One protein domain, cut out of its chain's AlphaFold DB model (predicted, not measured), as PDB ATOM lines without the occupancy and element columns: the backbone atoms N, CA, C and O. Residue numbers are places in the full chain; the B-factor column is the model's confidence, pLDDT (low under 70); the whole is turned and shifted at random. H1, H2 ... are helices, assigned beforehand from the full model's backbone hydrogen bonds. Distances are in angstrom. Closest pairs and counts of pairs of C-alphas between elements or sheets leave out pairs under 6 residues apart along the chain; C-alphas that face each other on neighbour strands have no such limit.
ATOM      1  N   ASP A  54     -17.068 -46.327  55.411       95.25
ATOM      2  CA  ASP A  54     -17.059 -45.157  56.287       95.25
ATOM      3  C   ASP A  54     -15.659 -44.523  56.409       95.25
ATOM      4  O   ASP A  54     -14.621 -45.132  56.129       95.25
ATOM      5  N   ARG A  55     -15.608 -43.260  56.857       92.38
ATOM      6  CA  ARG A  55     -14.344 -42.508  56.973       92.38
ATOM      7  C   ARG A  55     -13.335 -43.190  57.895       92.38
ATOM      8  O   ARG A  55     -12.134 -43.134  57.630       92.38
ATOM      9  N   THR A  56     -13.800 -43.843  58.956       95.56
ATOM     10  CA  THR A  56     -12.945 -44.576  59.897       95.56
ATOM     11  C   THR A  56     -12.229 -45.729  59.197       95.56
ATOM     12  O   THR A  56     -11.015 -45.884  59.316       95.56
ATOM     13  N   THR A  57     -12.964 -46.517  58.424       94.62
ATOM     14  CA  THR A  57     -12.438 -47.654  57.673       94.62
ATOM     15  C   THR A  57     -11.511 -47.183  56.558       94.62
ATOM     16  O   THR A  57     -10.398 -47.696  56.448       94.62
ATOM     17  N   ALA A  58     -11.890 -46.143  55.808       91.25
ATOM     18  CA  ALA A  58     -11.023 -45.531  54.801       91.25
ATOM     19  C   ALA A  58      -9.698 -45.032  55.407       91.25
ATOM     20  O   ALA A  58      -8.630 -45.258  54.842       91.25
ATOM     21  N   THR A  59      -9.744 -44.441  56.607       91.25
ATOM     22  CA  THR A  59      -8.545 -44.010  57.344       91.25
ATOM     23  C   THR A  59      -7.644 -45.195  57.698       91.25
ATOM     24  O   THR A  59      -6.432 -45.136  57.491       91.25
ATOM     25  N   HIS A  60      -8.210 -46.301  58.193       91.00
ATOM     26  CA  HIS A  60      -7.429 -47.505  58.488       91.00
ATOM     27  C   HIS A  60      -6.793 -48.114  57.236       91.00
ATOM     28  O   HIS A  60      -5.627 -48.514  57.283       91.00
ATOM     29  N   VAL A  61      -7.525 -48.150  56.120       88.12
ATOM     30  CA  VAL A  61      -7.007 -48.617  54.827       88.12
ATOM     31  C   VAL A  61      -5.864 -47.720  54.359       88.12
ATOM     32  O   VAL A  61      -4.795 -48.231  54.031       88.12
ATOM     33  N   ALA A  62      -6.032 -46.397  54.418       88.88
ATOM     34  CA  ALA A  62      -4.983 -45.449  54.057       88.88
ATOM     35  C   ALA A  62      -3.707 -45.675  54.887       88.88
ATOM     36  O   ALA A  62      -2.615 -45.810  54.335       88.88
ATOM     37  N   ILE A  63      -3.843 -45.813  56.212       86.62
ATOM     38  CA  ILE A  63      -2.720 -46.111  57.112       86.62
ATOM     39  C   ILE A  63      -2.061 -47.448  56.754       86.62
ATOM     40  O   ILE A  63      -0.831 -47.542  56.754       86.62
ATOM     41  N   PHE A  64      -2.847 -48.488  56.466       85.88
ATOM     42  CA  PHE A  64      -2.318 -49.788  56.062       85.88
ATOM     43  C   PHE A  64      -1.500 -49.679  54.769       85.88
ATOM     44  O   PHE A  64      -0.345 -50.104  54.750       85.88
ATOM     45  N   CYS A  65      -2.042 -49.044  53.729       84.44
ATOM     46  CA  CYS A  65      -1.347 -48.820  52.462       84.44
ATOM     47  C   CYS A  65      -0.043 -48.034  52.651       84.44
ATOM     48  O   CYS A  65       0.997 -48.444  52.142       84.44
ATOM     49  N   LEU A  66      -0.061 -46.956  53.442       83.12
ATOM     50  CA  LEU A  66       1.131 -46.149  53.722       83.12
ATOM     51  C   LEU A  66       2.205 -46.932  54.492       83.12
ATOM     52  O   LEU A  66       3.397 -46.775  54.232       83.12
ATOM     53  N   ARG A  67       1.807 -47.816  55.416       78.88
ATOM     54  CA  ARG A  67       2.744 -48.714  56.111       78.88
ATOM     55  C   ARG A  67       3.383 -49.713  55.153       78.88
ATOM     56  O   ARG A  67       4.587 -49.926  55.250       78.88
ATOM     57  N   GLN A  68       2.605 -50.285  54.235       75.94
ATOM     58  CA  GLN A  68       3.136 -51.207  53.229       75.94
ATOM     59  C   GLN A  68       4.069 -50.499  52.251       75.94
ATOM     60  O   GLN A  68       5.135 -51.023  51.951       75.94
ATOM     61  N   LEU A  69       3.727 -49.276  51.834       73.56
ATOM     62  CA  LEU A  69       4.616 -48.431  51.043       73.56
ATOM     63  C   LEU A  69       5.927 -48.177  51.785       73.56
ATOM     64  O   LEU A  69       6.984 -48.385  51.208       73.56
ATOM     65  N   ARG A  70       5.889 -47.838  53.080       69.81
ATOM     66  CA  ARG A  70       7.111 -47.683  53.888       69.81
ATOM     67  C   ARG A  70       7.977 -48.945  53.882       69.81
ATOM     68  O   ARG A  70       9.191 -48.833  53.747       69.81
ATOM     69  N   THR A  71       7.372 -50.116  54.056       66.00
ATOM     70  CA  THR A  71       8.088 -51.400  54.026       66.00
ATOM     71  C   THR A  71       8.702 -51.643  52.648       66.00
ATOM     72  O   THR A  71       9.914 -51.817  52.553       66.00
ATOM     73  N   ALA A  72       7.912 -51.509  51.580       62.38
ATOM     74  CA  ALA A  72       8.383 -51.630  50.204       62.38
ATOM     75  C   ALA A  72       9.497 -50.616  49.872       62.38
ATOM     76  O   ALA A  72      10.435 -50.935  49.152       62.38
ATOM     77  N   PHE A  73       9.448 -49.403  50.428       68.19
ATOM     78  CA  PHE A  73      10.467 -48.372  50.216       68.19
ATOM     79  C   PHE A  73      11.790 -48.666  50.921       68.19
ATOM     80  O   PHE A  73      12.845 -48.297  50.403       68.19
ATOM     81  N   LEU A  74      11.747 -49.286  52.102       65.50
ATOM     82  CA  LEU A  74      12.951 -49.659  52.847       65.50
ATOM     83  C   LEU A  74      13.600 -50.924  52.281       65.50
ATOM     84  O   LEU A  74      14.822 -51.041  52.309       65.50
ATOM     85  N   GLU A  75      12.792 -51.848  51.770       73.06
ATOM     86  CA  GLU A  75      13.258 -53.144  51.273       73.06
ATOM     87  C   GLU A  75      13.630 -53.099  49.781       73.06
ATOM     88  O   GLU A  75      14.576 -53.769  49.367       73.06
ATOM     89  N   GLU A  76      12.966 -52.261  48.977       71.12
ATOM     90  CA  GLU A  76      13.107 -52.248  47.516       71.12
ATOM     91  C   GLU A  76      13.265 -50.823  46.938       71.12
ATOM     92  O   GLU A  76      12.367 -50.279  46.284       71.12
ATOM     93  N   PRO A  77      14.448 -50.192  47.085       68.00
ATOM     94  CA  PRO A  77      14.691 -48.813  46.638       68.00
ATOM     95  C   PRO A  77      14.516 -48.596  45.121       68.00
ATOM     96  O   PRO A  77      14.290 -47.466  44.678       68.00
ATOM     97  N   HIS A  78      14.581 -49.659  44.310       74.88
ATOM     98  CA  HIS A  78      14.302 -49.586  42.872       74.88
ATOM     99  C   HIS A  78      12.828 -49.264  42.571       74.88
ATOM    100  O   HIS A  78      12.555 -48.486  41.654       74.88
ATOM    101  N   LEU A  79      11.882 -49.768  43.373       66.88
ATOM    102  CA  LEU A  79      10.459 -49.453  43.214       66.88
ATOM    103  C   LEU A  79      10.193 -47.960  43.433       66.88
ATOM    104  O   LEU A  79       9.383 -47.371  42.722       66.88
ATOM    105  N   MET A  80      10.941 -47.307  44.328       66.31
ATOM    106  CA  MET A  80      10.849 -45.856  44.518       66.31
ATOM    107  C   MET A  80      11.288 -45.068  43.283       66.31
ATOM    108  O   MET A  80      10.690 -44.047  42.947       66.31
ATOM    109  N   GLN A  81      12.333 -45.523  42.587       67.12
ATOM    110  CA  GLN A  81      12.773 -44.874  41.349       67.12
ATOM    111  C   GLN A  81      11.710 -44.992  40.255       67.12
ATOM    112  O   GLN A  81      11.470 -44.020  39.538       67.12
ATOM    113  N   GLN A  82      11.037 -46.142  40.164       70.75
ATOM    114  CA  GLN A  82       9.929 -46.348  39.234       70.75
ATOM    115  C   GLN A  82       8.714 -45.497  39.606       70.75
ATOM    116  O   GLN A  82       8.185 -44.795  38.749       70.75
ATOM    117  N   LEU A  83       8.319 -45.477  40.882       67.25
ATOM    118  CA  LEU A  83       7.206 -44.657  41.363       67.25
ATOM    119  C   LEU A  83       7.465 -43.167  41.104       67.25
ATOM    120  O   LEU A  83       6.595 -42.452  40.616       67.25
ATOM    121  N   ARG A  84       8.702 -42.711  41.341       66.00
ATOM    122  CA  ARG A  84       9.143 -41.351  41.015       66.00
ATOM    123  C   ARG A  84       9.100 -41.078  39.513       66.00
ATOM    124  O   ARG A  84       8.691 -39.990  39.119       66.00
ATOM    125  N   ALA A  85       9.517 -42.029  38.676       71.62
ATOM    126  CA  ALA A  85       9.448 -41.896  37.222       71.62
ATOM    127  C   ALA A  85       7.995 -41.812  36.721       71.62
ATOM    128  O   ALA A  85       7.702 -40.998  35.848       71.62
ATOM    129  N   ILE A  86       7.089 -42.593  37.315       71.81
ATOM    130  CA  ILE A  86       5.648 -42.554  37.042       71.81
ATOM    131  C   ILE A  86       5.067 -41.201  37.471       71.81
ATOM    132  O   ILE A  86       4.441 -40.523  36.662       71.81
ATOM    133  N   ALA A  87       5.338 -40.748  38.698       66.06
ATOM    134  CA  ALA A  87       4.881 -39.446  39.182       66.06
ATOM    135  C   ALA A  87       5.395 -38.287  38.306       66.06
ATOM    136  O   ALA A  87       4.640 -37.379  37.978       66.06
ATOM    137  N   LEU A  88       6.656 -38.346  37.857       67.19
ATOM    138  CA  LEU A  88       7.241 -37.392  36.902       67.19
ATOM    139  C   LEU A  88       6.603 -37.441  35.509       67.19
ATOM    140  O   LEU A  88       6.687 -36.463  34.769       67.19
ATOM    141  N   HIS A  89       6.031 -38.574  35.112       70.56
ATOM    142  CA  HIS A  89       5.324 -38.700  33.843       70.56
ATOM    143  C   HIS A  89       3.959 -38.006  33.903       70.56
ATOM    144  O   HIS A  89       3.602 -37.306  32.962       70.56
ATOM    145  N   PHE A  90       3.250 -38.139  35.027       58.91
ATOM    146  CA  PHE A  90       1.934 -37.531  35.245       58.91
ATOM    147  C   PHE A  90       1.974 -36.073  35.729       58.91
ATOM    148  O   PHE A  90       0.967 -35.384  35.636       58.91
ATOM    149  N   SER A  91       3.114 -35.586  36.231       51.00
ATOM    150  CA  SER A  91       3.294 -34.180  36.625       51.00
ATOM    151  C   SER A  91       3.759 -33.269  35.487       51.00
ATOM    152  O   SER A  91       3.906 -32.060  35.686       51.00
ATOM    153  N   LYS A  92       4.008 -33.825  34.294       45.94
ATOM    154  CA  LYS A  92       4.232 -33.017  33.094       45.94
ATOM    155  C   LYS A  92       2.881 -32.478  32.600       45.94
ATOM    156  O   LYS A  92       1.948 -33.271  32.510       45.94
ATOM    157  N   PRO A  93       2.785 -31.165  32.328       45.59
ATOM    158  CA  PRO A  93       1.560 -30.530  31.847       45.59
ATOM    159  C   PRO A  93       1.119 -31.058  30.480       45.59
ATOM    160  O   PRO A  93       2.000 -31.485  29.694       45.59
TER     161      PRO A  93
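This is residues 54 to 93 of the 93 residues of an uncharacterized protein of Hassallia byssoidea VB512170 (UniProt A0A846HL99). Two helices meet near their ends and make an open V, with the longer helix H1 as one arm and the shorter H2 as the other. The corner of the V is at the tight turn round Glu 76, and the far parts of both arms stand free, with nothing packed between them. The printed part has 40 residues with two named helices, H1 then H2, and no named strand; the class is all helix. The whole is only just loose, close to extended, with a radius of gyration of the C-alphas of 13.2 A, and it is flat, spanning 33 by 30 by 6 A.

Find C-alpha 55 at (-14.344, -42.508, 56.973); from there H1, residues 55 to 75, runs 30.1 A to C-alpha 75 at (13.258, -53.144, 51.273). Past Glu 76, look for H2, residues 77 to 90, which measures 20.5 A from first to last C-alpha and ends at C-alpha 90 at (1.934, -37.531, 35.245).

Look first at residues 72 to 73 of H1 and residues 79 to 80 of H2, where the two helices only just touch, and only at the corner by their link, with 3 pairs of C-alphas within 8 A. The closest C-alphas are those of Phe 73 and Met 80, 6.2 A apart. The lines of H1 and H2 stand at a steep tilt of 58 degrees, and the helices run opposite ways. Their centres are 18.0 A apart. In H1 and H2 every O i to N i+4 pair is within hydrogen-bond range.

The two C-alphas farthest apart are those of Thr 56 and Pro 93, at 34.6 A. Residues 54 to 68, of which 55 to 68 belong to H1, stand free, and so do residues 82 to 93, of which 82 to 90 belong to H2. The printed part has no cut, and the link from H1 to H2 is tight. The mean pLDDT of the printed part is 74.2; in the B-factor column you will find 17 residues under 70, among them residues 70 to 74 and 90 to 93.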